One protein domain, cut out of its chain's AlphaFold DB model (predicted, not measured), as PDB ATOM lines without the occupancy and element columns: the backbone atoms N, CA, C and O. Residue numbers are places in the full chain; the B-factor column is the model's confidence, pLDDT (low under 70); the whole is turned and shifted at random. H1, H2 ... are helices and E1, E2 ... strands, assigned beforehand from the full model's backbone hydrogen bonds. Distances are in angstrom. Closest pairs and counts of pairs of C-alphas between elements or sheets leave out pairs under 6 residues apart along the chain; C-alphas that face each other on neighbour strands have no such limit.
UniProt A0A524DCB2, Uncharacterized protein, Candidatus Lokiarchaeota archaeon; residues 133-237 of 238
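AT A GLANCE: This is residues 133 to 237 of the 238 residues of an uncharacterized protein of Candidatus Lokiarchaeota archaeon (UniProt A0A524DCB2). A short two-stranded ribbon of E1 and E2 lies near the middle of an elongated body, and a loose cluster of three helices, H5, H6 and H7, is gathered to one side of it, with part of H7 packed on the ribbon. H1 reaches out toward one end of the long axis, the one-turn helix H4 lies near the other end, and a winding stretch with the one-turn helices H2 and H3 runs between them. The printed part has 105 residues, with seven named helices and two named strands in the order E1, H1, H2, H3, H4, H5, H6, H7, E2; the sheet E1 - E2 is antiparallel and the class is mostly helix. It is compact, with a radius of gyration of the C-alphas of 13.9 A, and spans 44 by 26 by 22 A.

HOW THE PARTS SIT: E1, residues 133 to 136, and E2, residues 232 to 236, are antiparallel neighbours at 149 degrees; N 133 and O 235 are 2.9 A apart and N 135 and O 233 are 2.8 A apart, within hydrogen-bond range. H1, residues 140 to 152, is close to but not clearly touching H3, residues 172 to 175, the closest C-alphas, of Ala 142 and Trp 172, being 6.4 A apart. H2, residues 159 to 162, touches no helix. H4, residues 181 to 184, is close to but not clearly touching H5, residues 190 to 196, with the closest C-alphas, of Ile 183 and Lys 190, 6.4 A apart. H6, residues 205 to 212, touches residues 216 to 220 of H7, residues 216 to 228: the closest C-alphas, of Ala 209 and Glu 216, are 5.3 A apart, and the two run opposite ways at a steep tilt of 69 degrees, only just short of perpendicular. H5 and H7 only just touch, with 3 pairs of C-alphas within 8 A, the closest those of Glu 192 and Ile 222 at 6.6 A; they are about perpendicular, at 84 degrees, and H7 uses residues 222 to 226 alone. The closest C-alphas of H7 and E2 are those of Leu 226 and Leu 232, 6.0 A apart. In H1, H5, H6 and H7 every O i to N i+4 pair is within hydrogen-bond range; H2, H3 and H4 are too short for such a pair.

IN THESE COORDINATES: E1 begins at C-alpha 133 (-36.259, -30.330, 34.272). H1 is 18.4 A long, H7 18.1 A and E2 13.2 A; H6 is 10.6 A, E1 10.1 A and H5 9.9 A. E2 ends at C-alpha 236 (-31.512, -32.093, 29.997).

THE WHOLE: The C-alphas farthest apart, of Gly 154 and Gln 185, are 44.5 A apart, and residues 149 to 154, of which 149 to 152 belong to H1, stand free. The printed part has no cut and no long link. The mean pLDDT of the printed part is 74.6; residue 142, residues 146 to 176 and residue 237 are under 70.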
ATOM      1  N   ILE A 133     -35.059 -31.089  33.921       80.56
ATOM      2  CA  ILE A 133     -36.259 -30.330  34.272       80.56
ATOM      3  C   ILE A 133     -37.499 -31.081  33.793       80.56
ATOM      4  O   ILE A 133     -37.586 -31.378  32.591       80.56
ATOM      5  N   PRO A 134     -38.475 -31.358  34.673       83.38
ATOM      6  CA  PRO A 134     -39.754 -31.891  34.248       83.38
ATOM      7  C   PRO A 134     -40.561 -30.820  33.496       83.38
ATOM      8  O   PRO A 134     -40.683 -29.668  33.915       83.38
ATOM      9  N   ILE A 135     -41.150 -31.212  32.367       84.50
ATOM     10  CA  ILE A 135     -42.101 -30.399  31.611       84.50
ATOM     11  C   ILE A 135     -43.330 -31.221  31.222       84.50
ATOM     12  O   ILE A 135     -43.218 -32.309  30.649       84.50
ATOM     13  N   LEU A 136     -44.528 -30.683  31.459       85.81
ATOM     14  CA  LEU A 136     -45.746 -31.300  30.939       85.81
ATOM     15  C   LEU A 136     -45.743 -31.326  29.404       85.81
ATOM     16  O   LEU A 136     -45.429 -30.343  28.728       85.81
ATOM     17  N   LYS A 137     -46.179 -32.447  28.821       84.25
ATOM     18  CA  LYS A 137     -46.240 -32.640  27.362       84.25
ATOM     19  C   LYS A 137     -47.087 -31.588  26.651       84.25
ATOM     20  O   LYS A 137     -46.787 -31.291  25.493       84.25
ATOM     21  N   ILE A 138     -48.098 -31.034  27.326       81.62
ATOM     22  CA  ILE A 138     -48.920 -29.938  26.798       81.62
ATOM     23  C   ILE A 138     -48.029 -28.731  26.457       81.62
ATOM     24  O   ILE A 138     -47.948 -28.340  25.294       81.62
ATOM     25  N   TYR A 139     -47.154 -28.329  27.385       78.19
ATOM     26  CA  TYR A 139     -46.272 -27.168  27.247       78.19
ATOM     27  C   TYR A 139     -45.180 -27.319  26.190       78.19
ATOM     28  O   TYR A 139     -44.527 -26.343  25.824       78.19
ATOM     29  N   LYS A 140     -44.969 -28.517  25.634       72.81
ATOM     30  CA  LYS A 140     -43.874 -28.797  24.697       72.81
ATOM     31  C   LYS A 140     -43.869 -27.868  23.480       72.81
ATOM     32  O   LYS A 140     -42.800 -27.456  23.026       72.81
ATOM     33  N   LYS A 141     -45.041 -27.583  22.897       72.94
ATOM     34  CA  LYS A 141     -45.132 -26.723  21.702       72.94
ATOM     35  C   LYS A 141     -44.765 -25.279  22.043       72.94
ATOM     36  O   LYS A 141     -43.970 -24.675  21.320       72.94
ATOM     37  N   ALA A 142     -45.291 -24.766  23.152       69.94
ATOM     38  CA  ALA A 142     -45.001 -23.424  23.640       69.94
ATOM     39  C   ALA A 142     -43.524 -23.269  24.044       69.94
ATOM     40  O   ALA A 142     -42.854 -22.333  23.606       69.94
ATOM     41  N   PHE A 143     -42.976 -24.251  24.759       70.25
ATOM     42  CA  PHE A 143     -41.580 -24.278  25.186       70.25
ATOM     43  C   PHE A 143     -40.599 -24.276  24.004       70.25
ATOM     44  O   PHE A 143     -39.677 -23.460  23.960       70.25
ATOM     45  N   LYS A 144     -40.832 -25.102  22.971       74.75
ATOM     46  CA  LYS A 144     -40.009 -25.092  21.743       74.75
ATOM     47  C   LYS A 144     -40.029 -23.740  21.026       74.75
ATOM     48  O   LYS A 144     -39.007 -23.306  20.493       74.75
ATOM     49  N   LYS A 145     -41.185 -23.071  21.000       70.88
ATOM     50  CA  LYS A 145     -41.322 -21.728  20.422       70.88
ATOM     51  C   LYS A 145     -40.497 -20.712  21.218       70.88
ATOM     52  O   LYS A 145     -39.786 -19.918  20.607       70.88
ATOM     53  N   SER A 146     -40.529 -20.790  22.549       66.56
ATOM     54  CA  SER A 146     -39.710 -19.957  23.440       66.56
ATOM     55  C   SER A 146     -38.205 -20.174  23.217       66.56
ATOM     56  O   SER A 146     -37.477 -19.219  22.951       66.56
ATOM     57  N   GLN A 147     -37.741 -21.430  23.169       68.31
ATOM     58  CA  GLN A 147     -36.336 -21.751  22.872       68.31
ATOM     59  C   GLN A 147     -35.875 -21.227  21.500       68.31
ATOM     60  O   GLN A 147     -34.755 -20.728  21.357       68.31
ATOM     61  N   SER A 148     -36.732 -21.292  20.473       63.03
ATOM     62  CA  SER A 148     -36.420 -20.731  19.150       63.03
ATOM     63  C   SER A 148     -36.269 -19.205  19.178       63.03
ATOM     64  O   SER A 148     -35.453 -18.650  18.446       63.03
ATOM     65  N   LEU A 149     -37.031 -18.511  20.025       62.75
ATOM     66  CA  LEU A 149     -36.924 -17.059  20.179       62.75
ATOM     67  C   LEU A 149     -35.659 -16.654  20.948       62.75
ATOM     68  O   LEU A 149     -35.028 -15.664  20.583       62.75
ATOM     69  N   LEU A 150     -35.271 -17.426  21.965       58.88
ATOM     70  CA  LEU A 150     -34.049 -17.195  22.745       58.88
ATOM     71  C   LEU A 150     -32.784 -17.460  21.917       58.88
ATOM     72  O   LEU A 150     -31.893 -16.612  21.867       58.88
ATOM     73  N   SER A 151     -32.758 -18.560  21.160       58.06
ATOM     74  CA  SER A 151     -31.646 -18.876  20.250       58.06
ATOM     75  C   SER A 151     -31.471 -17.836  19.137       58.06
ATOM     76  O   SER A 151     -30.342 -17.476  18.811       58.06
ATOM     77  N   LYS A 152     -32.564 -17.263  18.609       59.88
ATOM     78  CA  LYS A 152     -32.510 -16.131  17.659       59.88
ATOM     79  C   LYS A 152     -31.930 -14.846  18.259       59.88
ATOM     80  O   LYS A 152     -31.480 -13.990  17.507       59.88
ATOM     81  N   LYS A 153     -31.929 -14.708  19.588       56.09
ATOM     82  CA  LYS A 153     -31.292 -13.602  20.322       56.09
ATOM     83  C   LYS A 153     -29.852 -13.913  20.757       56.09
ATOM     84  O   LYS A 153     -29.255 -13.097  21.446       56.09
ATOM     85  N   GLY A 154     -29.293 -15.064  20.365       44.78
ATOM     86  CA  GLY A 154     -27.924 -15.468  20.710       44.78
ATOM     87  C   GLY A 154     -27.752 -16.024  22.129       44.78
ATOM     88  O   GLY A 154     -26.621 -16.238  22.555       44.78
ATOM     89  N   LEU A 155     -28.847 -16.281  22.852       49.41
ATOM     90  CA  LEU A 155     -28.842 -16.837  24.208       49.41
ATOM     91  C   LEU A 155     -29.144 -18.346  24.148       49.41
ATOM     92  O   LEU A 155     -30.127 -18.763  23.528       49.41
ATOM     93  N   LYS A 156     -28.300 -19.172  24.775       53.38
ATOM     94  CA  LYS A 156     -28.593 -20.588  25.060       53.38
ATOM     95  C   LYS A 156     -29.127 -20.667  26.488       53.38
ATOM     96  O   LYS A 156     -28.548 -20.010  27.341       53.38
ATOM     97  N   LEU A 157     -30.185 -21.451  26.727       52.72
ATOM     98  CA  LEU A 157     -30.645 -21.740  28.091       52.72
ATOM     99  C   LEU A 157     -29.475 -22.361  28.859       52.72
ATOM    100  O   LEU A 157     -29.050 -23.464  28.524       52.72
ATOM    101  N   SER A 158     -28.953 -21.625  29.828       51.69
ATOM    102  CA  SER A 158     -27.957 -22.081  30.790       51.69
ATOM    103  C   SER A 158     -28.623 -22.289  32.149       51.69
ATOM    104  O   SER A 158     -29.709 -21.761  32.392       51.69
ATOM    105  N   GLU A 159     -27.969 -22.989  33.077       48.84
ATOM    106  CA  GLU A 159     -28.442 -23.081  34.469       48.84
ATOM    107  C   GLU A 159     -28.738 -21.713  35.103       48.84
ATOM    108  O   GLU A 159     -29.621 -21.579  35.945       48.84
ATOM    109  N   ASN A 160     -28.026 -20.662  34.687       46.19
ATOM    110  CA  ASN A 160     -28.240 -19.313  35.202       46.19
ATOM    111  C   ASN A 160     -29.545 -18.670  34.703       46.19
ATOM    112  O   ASN A 160     -30.041 -17.760  35.361       46.19
ATOM    113  N   ASP A 161     -30.119 -19.151  33.598       51.62
ATOM    114  CA  ASP A 161     -31.429 -18.710  33.095       51.62
ATOM    115  C   ASP A 161     -32.598 -19.424  33.793       51.62
ATOM    116  O   ASP A 161     -33.748 -19.005  33.663       51.62
ATOM    117  N   LEU A 162     -32.297 -20.488  34.543       50.16
ATOM    118  CA  LEU A 162     -33.234 -21.204  35.415       50.16
ATOM    119  C   LEU A 162     -33.232 -20.634  36.837       50.16
ATOM    120  O   LEU A 162     -34.150 -20.874  37.612       50.16
ATOM    121  N   LYS A 163     -32.218 -19.829  37.180       41.75
ATOM    122  CA  LYS A 163     -32.110 -19.188  38.491       41.75
ATOM    123  C   LYS A 163     -33.207 -18.129  38.706       41.75
ATOM    124  O   LYS A 163     -33.616 -17.428  37.777       41.75
ATOM    125  N   PRO A 164     -33.643 -17.928  39.965       39.19
ATOM    126  CA  PRO A 164     -34.953 -17.391  40.349       39.19
ATOM    127  C   PRO A 164     -35.103 -15.864  40.224       39.19
ATOM    128  O   PRO A 164     -35.844 -15.242  40.989       39.19
ATOM    129  N   ASN A 165     -34.432 -15.212  39.270       39.81
ATOM    130  CA  ASN A 165     -34.620 -13.770  39.062       39.81
ATOM    131  C   ASN A 165     -35.934 -13.420  38.355       39.81
ATOM    132  O   ASN A 165     -36.322 -12.252  38.301       39.81
ATOM    133  N   THR A 166     -36.689 -14.422  37.913       45.09
ATOM    134  CA  THR A 166     -38.085 -14.256  37.527       45.09
ATOM    135  C   THR A 166     -38.960 -15.201  38.336       45.09
ATOM    136  O   THR A 166     -39.236 -16.310  37.907       45.09
ATOM    137  N   LYS A 167     -39.511 -14.718  39.459       46.81
ATOM    138  CA  LYS A 167     -40.689 -15.291  40.156       46.81
ATOM    139  C   LYS A 167     -41.963 -15.353  39.278       46.81
ATOM    140  O   LYS A 167     -43.083 -15.271  39.775       46.81
ATOM    141  N   LYS A 168     -41.823 -15.364  37.954       54.22
ATOM    142  CA  LYS A 168     -42.922 -15.372  37.000       54.22
ATOM    143  C   LYS A 168     -42.919 -16.728  36.326       54.22
ATOM    144  O   LYS A 168     -42.075 -16.978  35.472       54.22
ATOM    145  N   GLN A 169     -43.901 -17.548  36.697       59.16
ATOM    146  CA  GLN A 169     -44.277 -18.715  35.913       59.16
ATOM    147  C   GLN A 169     -44.398 -18.313  34.432       59.16
ATOM    148  O   GLN A 169     -44.937 -17.230  34.146       59.16
ATOM    149  N   PRO A 170     -43.904 -19.144  33.501       66.25
ATOM    150  CA  PRO A 170     -43.952 -18.838  32.082       66.25
ATOM    151  C   PRO A 170     -45.376 -18.569  31.593       66.25
ATOM    152  O   PRO A 170     -46.327 -19.186  32.060       66.25
ATOM    153  N   ASP A 171     -45.555 -17.689  30.609       65.25
ATOM    154  CA  ASP A 171     -46.906 -17.299  30.177       65.25
ATOM    155  C   ASP A 171     -47.747 -18.474  29.638       65.25
ATOM    156  O   ASP A 171     -48.969 -18.467  29.779       65.25
ATOM    157  N   TRP A 172     -47.116 -19.539  29.131       67.12
ATOM    158  CA  TRP A 172     -47.827 -20.730  28.650       67.12
ATOM    159  C   TRP A 172     -48.467 -21.575  29.755       67.12
ATOM    160  O   TRP A 172     -49.429 -22.285  29.473       67.12
ATOM    161  N   THR A 173     -48.012 -21.480  31.009       67.25
ATOM    162  CA  THR A 173     -48.664 -22.180  32.135       67.25
ATOM    163  C   THR A 173     -50.022 -21.558  32.488       67.25
ATOM    164  O   THR A 173     -50.854 -22.168  33.169       67.25
ATOM    165  N   LYS A 174     -50.283 -20.333  32.008       67.69
ATOM    166  CA  LYS A 174     -51.582 -19.655  32.136       67.69
ATOM    167  C   LYS A 174     -52.549 -20.056  31.023       67.69
ATOM    168  O   LYS A 174     -53.751 -20.111  31.278       67.69
ATOM    169  N   GLU A 175     -52.029 -20.314  29.826       64.31
ATOM    170  CA  GLU A 175     -52.809 -20.586  28.611       64.31
ATOM    171  C   GLU A 175     -53.175 -22.066  28.461       64.31
ATOM    172  O   GLU A 175     -54.291 -22.392  28.055       64.31
ATOM    173  N   GLU A 176     -52.266 -22.968  28.825       69.69
ATOM    174  CA  GLU A 176     -52.476 -24.408  28.736       69.69
ATOM    175  C   GLU A 176     -52.578 -24.997  30.146       69.69
ATOM    176  O   GLU A 176     -51.739 -24.749  31.004       69.69
ATOM    177  N   LYS A 177     -53.635 -25.760  30.428       78.69
ATOM    178  CA  LYS A 177     -53.803 -26.456  31.711       78.69
ATOM    179  C   LYS A 177     -54.274 -27.872  31.468       78.69
ATOM    180  O   LYS A 177     -55.002 -28.128  30.505       78.69
ATOM    181  N   LEU A 178     -53.883 -28.786  32.350       81.19
ATOM    182  CA  LEU A 178     -54.424 -30.138  32.312       81.19
ATOM    183  C   LEU A 178     -55.957 -30.082  32.468       81.19
ATOM    184  O   LEU A 178     -56.475 -29.263  33.231       81.19
ATOM    185  N   PRO A 179     -56.721 -30.931  31.766       83.81
ATOM    186  CA  PRO A 179     -58.168 -30.966  31.929       83.81
ATOM    187  C   PRO A 179     -58.553 -31.281  33.380       83.81
ATOM    188  O   PRO A 179     -58.080 -32.265  33.949       83.81
ATOM    189  N   LYS A 180     -59.464 -30.501  33.978       85.00
ATOM    190  CA  LYS A 180     -59.938 -30.736  35.360       85.00
ATOM    191  C   LYS A 180     -60.605 -32.106  35.541       85.00
ATOM    192  O   LYS A 180     -60.674 -32.608  36.659       85.00
ATOM    193  N   GLN A 181     -61.054 -32.731  34.450       82.94
ATOM    194  CA  GLN A 181     -61.560 -34.103  34.439       82.94
ATOM    195  C   GLN A 181     -60.558 -35.106  35.028       82.94
ATOM    196  O   GLN A 181     -61.002 -36.083  35.616       82.94
ATOM    197  N   ILE A 182     -59.246 -34.851  34.949       82.75
ATOM    198  CA  ILE A 182     -58.219 -35.743  35.510       82.75
ATOM    199  C   ILE A 182     -58.302 -35.849  37.043       82.75
ATOM    200  O   ILE A 182     -57.991 -36.895  37.607       82.75
ATOM    201  N   ILE A 183     -58.790 -34.790  37.705       85.94
ATOM    202  CA  ILE A 183     -59.075 -34.790  39.146       85.94
ATOM    203  C   ILE A 183     -60.358 -35.580  39.408       85.94
ATOM    204  O   ILE A 183     -60.400 -36.455  40.267       85.94
ATOM    205  N   ASN A 184     -61.406 -35.302  38.627       81.44
ATOM    206  CA  ASN A 184     -62.717 -35.929  38.805       81.44
ATOM    207  C   ASN A 184     -62.698 -37.441  38.529       81.44
ATOM    208  O   ASN A 184     -63.486 -38.179  39.108       81.44
ATOM    209  N   GLN A 185     -61.810 -37.895  37.646       84.56
ATOM    210  CA  GLN A 185     -61.599 -39.304  37.307       84.56
ATOM    211  C   GLN A 185     -60.644 -40.018  38.278       84.56
ATOM    212  O   GLN A 185     -60.409 -41.211  38.127       84.56
ATOM    213  N   GLY A 186     -60.097 -39.309  39.274       83.19
ATOM    214  CA  GLY A 186     -59.247 -39.889  40.315       83.19
ATOM    215  C   GLY A 186     -57.803 -40.178  39.897       83.19
ATOM    216  O   GLY A 186     -57.058 -40.750  40.687       83.19
ATOM    217  N   PHE A 187     -57.379 -39.772  38.696       83.69
ATOM    218  CA  PHE A 187     -55.995 -39.954  38.242       83.69
ATOM    219  C   PHE A 187     -55.010 -39.097  39.047       83.69
ATOM    220  O   PHE A 187     -53.912 -39.557  39.366       83.69
ATOM    221  N   LEU A 188     -55.408 -37.869  39.401       87.69
ATOM    222  CA  LEU A 188     -54.614 -36.955  40.223       87.69
ATOM    223  C   LEU A 188     -55.439 -36.373  41.370       87.69
ATOM    224  O   LEU A 188     -56.610 -36.028  41.210       87.69
ATOM    225  N   THR A 189     -54.804 -36.184  42.522       89.06
ATOM    226  CA  THR A 189     -55.372 -35.363  43.596       89.06
ATOM    227  C   THR A 189     -55.288 -33.877  43.239       89.06
ATOM    228  O   THR A 189     -54.517 -33.464  42.374       89.06
ATOM    229  N   LYS A 190     -56.049 -33.026  43.940       86.62
ATOM    230  CA  LYS A 190     -55.975 -31.568  43.738       86.62
ATOM    231  C   LYS A 190     -54.556 -31.020  43.954       86.62
ATOM    232  O   LYS A 190     -54.122 -30.162  43.195       86.62
ATOM    233  N   LYS A 191     -53.831 -31.549  44.948       86.19
ATOM    234  CA  LYS A 191     -52.438 -31.167  45.221       86.19
ATOM    235  C   LYS A 191     -51.495 -31.627  44.109       86.19
ATOM    236  O   LYS A 191     -50.713 -30.827  43.617       86.19
ATOM    237  N   GLU A 192     -51.601 -32.883  43.677       86.38
ATOM    238  CA  GLU A 192     -50.799 -33.412  42.560       86.38
ATOM    239  C   GLU A 192     -51.055 -32.638  41.264       86.38
ATOM    240  O   GLU A 192     -50.127 -32.360  40.515       86.38
ATOM    241  N   TYR A 193     -52.305 -32.235  41.016       87.25
ATOM    242  CA  TYR A 193     -52.651 -31.384  39.884       87.25
ATOM    243  C   TYR A 193     -51.946 -30.024  39.959       87.25
ATOM    244  O   TYR A 193     -51.431 -29.558  38.949       87.25
ATOM    245  N   GLU A 194     -51.906 -29.376  41.125       85.69
ATOM    246  CA  GLU A 194     -51.202 -28.098  41.301       85.69
ATOM    247  C   GLU A 194     -49.688 -28.260  41.075       85.69
ATOM    248  O   GLU A 194     -49.112 -27.501  40.297       85.69
ATOM    249  N   ILE A 195     -49.081 -29.308  41.642       86.25
ATOM    250  CA  ILE A 195     -47.654 -29.642  41.468       86.25
ATOM    251  C   ILE A 195     -47.324 -29.943  40.005       86.25
ATOM    252  O   ILE A 195     -46.312 -29.474  39.493       86.25
ATOM    253  N   ALA A 196     -48.201 -30.656  39.292       86.44
ATOM    254  CA  ALA A 196     -48.011 -30.953  37.876       86.44
ATOM    255  C   ALA A 196     -47.837 -29.679  37.032       86.44
ATOM    256  O   ALA A 196     -47.090 -29.688  36.061       86.44
ATOM    257  N   HIS A 197     -48.489 -28.569  37.397       86.06
ATOM    258  CA  HIS A 197     -48.360 -27.308  36.658       86.06
ATOM    259  C   HIS A 197     -47.071 -26.540  36.984       86.06
ATOM    260  O   HIS A 197     -46.765 -25.598  36.255       86.06
ATOM    261  N   LEU A 198     -46.320 -26.950  38.011       84.56
ATOM    262  CA  LEU A 198     -44.969 -26.457  38.295       84.56
ATOM    263  C   LEU A 198     -43.901 -27.170  37.448       84.56
ATOM    264  O   LEU A 198     -42.805 -26.647  37.290       84.56
ATOM    265  N   ALA A 199     -44.229 -28.311  36.827       84.06
ATOM    266  CA  ALA A 199     -43.410 -28.937  35.786       84.06
ATOM    267  C   ALA A 199     -43.552 -28.173  34.455       84.06
ATOM    268  O   ALA A 199     -44.188 -28.619  33.491       84.06
ATOM    269  N   ASP A 200     -43.002 -26.965  34.422       79.00
ATOM    270  CA  ASP A 200     -43.128 -25.992  33.337       79.00
ATOM    271  C   ASP A 200     -41.898 -25.918  32.419       79.00
ATOM    272  O   ASP A 200     -41.905 -25.170  31.432       79.00
ATOM    273  N   GLY A 201     -40.873 -26.726  32.702       75.56
ATOM    274  CA  GLY A 201     -39.588 -26.698  32.011       75.56
ATOM    275  C   GLY A 201     -38.647 -25.585  32.479       75.56
ATOM    276  O   GLY A 201     -37.659 -25.337  31.792       75.56
ATOM    277  N   PHE A 202     -38.945 -24.933  33.609       73.12
ATOM    278  CA  PHE A 202     -38.076 -23.958  34.274       73.12
ATOM    279  C   PHE A 202     -37.711 -24.360  35.708       73.12
ATOM    280  O   PHE A 202     -36.607 -24.043  36.131       73.12
ATOM    281  N   HIS A 203     -38.585 -25.079  36.420       78.81
ATOM    282  CA  HIS A 203     -38.331 -25.499  37.802       78.81
ATOM    283  C   HIS A 203     -37.827 -26.942  37.897       78.81
ATOM    284  O   HIS A 203     -38.463 -27.875  37.402       78.81
ATOM    285  N   THR A 204     -36.701 -27.130  38.580       81.50
ATOM    286  CA  THR A 204     -36.187 -28.452  38.977       81.50
ATOM    287  C   THR A 204     -37.048 -29.082  40.077       81.50
ATOM    288  O   THR A 204     -37.787 -28.390  40.777       81.50
ATOM    289  N   GLU A 205     -36.937 -30.397  40.290       81.38
ATOM    290  CA  GLU A 205     -37.680 -31.091  41.358       81.38
ATOM    291  C   GLU A 205     -37.418 -30.489  42.748       81.38
ATOM    292  O   GLU A 205     -38.356 -30.285  43.521       81.38
ATOM    293  N   GLY A 206     -36.167 -30.116  43.038       78.44
ATOM    294  CA  GLY A 206     -35.794 -29.463  44.295       78.44
ATOM    295  C   GLY A 206     -36.375 -28.054  44.455       78.44
ATOM    296  O   GLY A 206     -36.708 -27.627  45.562       78.44
ATOM    297  N   GLU A 207     -36.557 -27.313  43.363       77.69
ATOM    298  CA  GLU A 207     -37.229 -26.009  43.397       77.69
ATOM    299  C   GLU A 207     -38.730 -26.156  43.617       77.69
ATOM    300  O   GLU A 207     -39.288 -25.454  44.461       77.69
ATOM    301  N   ILE A 208     -39.360 -27.122  42.944       84.06
ATOM    302  CA  ILE A 208     -40.767 -27.474  43.165       84.06
ATOM    303  C   ILE A 208     -40.976 -27.876  44.634       84.06
ATOM    304  O   ILE A 208     -41.924 -27.422  45.278       84.06
ATOM    305  N   ALA A 209     -40.067 -28.671  45.204       83.88
ATOM    306  CA  ALA A 209     -40.107 -29.073  46.609       83.88
ATOM    307  C   ALA A 209     -40.057 -27.871  47.563       83.88
ATOM    308  O   ALA A 209     -40.872 -27.778  48.488       83.88
ATOM    309  N   LYS A 210     -39.159 -26.913  47.304       83.12
ATOM    310  CA  LYS A 210     -39.046 -25.668  48.082       83.12
ATOM    311  C   LYS A 210     -40.281 -24.780  47.948       83.12
ATOM    312  O   LYS A 210     -40.728 -24.234  48.953       83.12
ATOM    313  N   GLU A 211     -40.832 -24.635  46.744       83.06
ATOM    314  CA  GLU A 211     -42.008 -23.792  46.495       83.06
ATOM    315  C   GLU A 211     -43.258 -24.344  47.189       83.06
ATOM    316  O   GLU A 211     -44.030 -23.588  47.781       83.06
ATOM    317  N   VAL A 212     -43.432 -25.665  47.172       85.25
ATOM    318  CA  VAL A 212     -44.600 -26.322  47.776       85.25
ATOM    319  C   VAL A 212     -44.381 -26.646  49.263       85.25
ATOM    320  O   VAL A 212     -45.328 -26.985  49.974       85.25
ATOM    321  N   GLY A 213     -43.148 -26.518  49.765       84.44
ATOM    322  CA  GLY A 213     -42.795 -26.803  51.156       84.44
ATOM    323  C   GLY A 213     -42.892 -28.289  51.505       84.44
ATOM    324  O   GLY A 213     -43.344 -28.640  52.596       84.44
ATOM    325  N   MET A 214     -42.518 -29.169  50.573       84.69
ATOM    326  CA  MET A 214     -42.550 -30.624  50.751       84.69
ATOM    327  C   MET A 214     -41.156 -31.243  50.606       84.69
ATOM    328  O   MET A 214     -40.307 -30.662  49.935       84.69
ATOM    329  N   PRO A 215     -40.906 -32.425  51.201       84.19
ATOM    330  CA  PRO A 215     -39.678 -33.173  50.953       84.19
ATOM    331  C   PRO A 215     -39.519 -33.526  49.469       84.19
ATOM    332  O   PRO A 215     -40.499 -33.895  48.818       84.19
ATOM    333  N   GLU A 216     -38.287 -33.479  48.959       81.00
ATOM    334  CA  GLU A 216     -37.970 -33.821  47.562       81.00
ATOM    335  C   GLU A 216     -38.415 -35.241  47.197       81.00
ATOM    336  O   GLU A 216     -38.984 -35.440  46.131       81.00
ATOM    337  N   SER A 217     -38.301 -36.202  48.119       79.62
ATOM    338  CA  SER A 217     -38.772 -37.582  47.917       79.62
ATOM    339  C   SER A 217     -40.266 -37.678  47.578       79.62
ATOM    340  O   SER A 217     -40.684 -38.520  46.777       79.62
ATOM    341  N   ASN A 218     -41.088 -36.803  48.164       85.25
ATOM    342  CA  ASN A 218     -42.519 -36.754  47.880       85.25
ATOM    343  C   ASN A 218     -42.787 -36.125  46.512       85.25
ATOM    344  O   ASN A 218     -43.696 -36.570  45.814       85.25
ATOM    345  N   ILE A 219     -42.016 -35.100  46.130       88.31
ATOM    346  CA  ILE A 219     -42.110 -34.503  44.792       88.31
ATOM    347  C   ILE A 219     -41.705 -35.520  43.736       88.31
ATOM    348  O   ILE A 219     -42.459 -35.710  42.787       88.31
ATOM    349  N   GLN A 220     -40.599 -36.228  43.946       85.12
ATOM    350  CA  GLN A 220     -40.119 -37.265  43.042       85.12
ATOM    351  C   GLN A 220     -41.186 -38.338  42.803       85.12
ATOM    352  O   GLN A 220     -41.552 -38.592  41.665       85.12
ATOM    353  N   SER A 221     -41.835 -38.828  43.865       86.19
ATOM    354  CA  SER A 221     -42.940 -39.795  43.739       86.19
ATOM    355  C   SER A 221     -44.118 -39.275  42.893       86.19
ATOM    356  O   SER A 221     -44.790 -40.039  42.198       86.19
ATOM    357  N   ILE A 222     -44.410 -37.971  42.960       87.69
ATOM    358  CA  ILE A 222     -45.480 -37.339  42.172       87.69
ATOM    359  C   ILE A 222     -45.039 -37.153  40.718       87.69
ATOM    360  O   ILE A 222     -45.842 -37.365  39.810       87.69
ATOM    361  N   ILE A 223     -43.784 -36.765  40.492       86.62
ATOM    362  CA  ILE A 223     -43.185 -36.644  39.163       86.62
ATOM    363  C   ILE A 223     -43.147 -38.010  38.470       86.62
ATOM    364  O   ILE A 223     -43.634 -38.111  37.346       86.62
ATOM    365  N   ASP A 224     -42.724 -39.067  39.160       85.56
ATOM    366  CA  ASP A 224     -42.734 -40.444  38.651       85.56
ATOM    367  C   ASP A 224     -44.147 -40.867  38.236       85.56
ATOM    368  O   ASP A 224     -44.373 -41.301  37.108       85.56
ATOM    369  N   LYS A 225     -45.148 -40.617  39.091       87.19
ATOM    370  CA  LYS A 225     -46.558 -40.886  38.768       87.19
ATOM    371  C   LYS A 225     -47.029 -40.128  37.520       87.19
ATOM    372  O   LYS A 225     -47.806 -40.652  36.723       87.19
ATOM    373  N   LEU A 226     -46.616 -38.873  37.351       87.62
ATOM    374  CA  LEU A 226     -46.970 -38.073  36.175       87.62
ATOM    375  C   LEU A 226     -46.260 -38.569  34.904       87.62
ATOM    376  O   LEU A 226     -46.834 -38.463  33.812       87.62
ATOM    377  N   ASP A 227     -45.046 -39.106  35.021       87.00
ATOM    378  CA  ASP A 227     -44.332 -39.733  33.907       87.00
ATOM    379  C   ASP A 227     -44.939 -41.089  33.524       87.00
ATOM    380  O   ASP A 227     -45.182 -41.325  32.339       87.00
ATOM    381  N   ASP A 228     -45.336 -41.904  34.507       86.19
ATOM    382  CA  ASP A 228     -46.068 -43.166  34.315       86.19
ATOM    383  C   ASP A 228     -47.403 -42.952  33.587       86.19
ATOM    384  O   ASP A 228     -47.785 -43.712  32.692       86.19
ATOM    385  N   LEU A 229     -48.107 -41.861  33.910       87.00
ATOM    386  CA  LEU A 229     -49.310 -41.425  33.188       87.00
ATOM    387  C   LEU A 229     -49.002 -40.888  31.779       87.00
ATOM    388  O   LEU A 229     -49.908 -40.518  31.026       87.00
ATOM    389  N   GLY A 230     -47.727 -40.805  31.411       84.62
ATOM    390  CA  GLY A 230     -47.263 -40.294  30.137       84.62
ATOM    391  C   GLY A 230     -47.560 -38.809  29.968       84.62
ATOM    392  O   GLY A 230     -47.758 -38.374  28.830       84.62
ATOM    393  N   LEU A 231     -47.603 -38.027  31.046       85.62
ATOM    394  CA  LEU A 231     -47.890 -36.590  31.005       85.62
ATOM    395  C   LEU A 231     -46.624 -35.736  30.985       85.62
ATOM    396  O   LEU A 231     -46.700 -34.583  30.555       85.62
ATOM    397  N   LEU A 232     -45.473 -36.291  31.369       86.38
ATOM    398  CA  LEU A 232     -44.206 -35.568  31.463       86.38
ATOM    399  C   LEU A 232     -43.226 -35.865  30.328       86.38
ATOM    400  O   LEU A 232     -43.369 -36.783  29.514       86.38
ATOM    401  N   ARG A 233     -42.241 -34.978  30.233       84.06
ATOM    402  CA  ARG A 233     -40.946 -35.195  29.601       84.06
ATOM    403  C   ARG A 233     -39.885 -34.516  30.446       84.06
ATOM    404  O   ARG A 233     -40.171 -33.516  31.091       84.06
ATOM    405  N   PHE A 234     -38.658 -34.994  30.324       82.38
ATOM    406  CA  PHE A 234     -37.498 -34.390  30.957       82.38
ATOM    407  C   PHE A 234     -36.650 -33.656  29.919       82.38
ATOM    408  O   PHE A 234     -36.472 -34.126  28.788       82.38
ATOM    409  N   ILE A 235     -36.184 -32.466  30.281       79.06
ATOM    410  CA  ILE A 235     -35.261 -31.661  29.484       79.06
ATOM    411  C   ILE A 235     -33.911 -31.682  30.182       79.06
ATOM    412  O   ILE A 235     -33.815 -31.233  31.318       79.06
ATOM    413  N   ASN A 236     -32.877 -32.152  29.488       72.06
ATOM    414  CA  ASN A 236     -31.512 -32.093  29.997       72.06
ATOM    415  C   ASN A 236     -30.972 -30.676  29.801       72.06
ATOM    416  O   ASN A 236     -30.965 -30.165  28.674       72.06
ATOM    417  N   ILE A 237     -30.506 -30.071  30.882       65.38
ATOM    418  CA  ILE A 237     -29.728 -28.837  30.844       65.38
ATOM    419  C   ILE A 237     -28.261 -29.236  30.657       65.38
ATOM    420  O   ILE A 237     -27.820 -30.259  31.176       65.38
TER     421      ILE A 237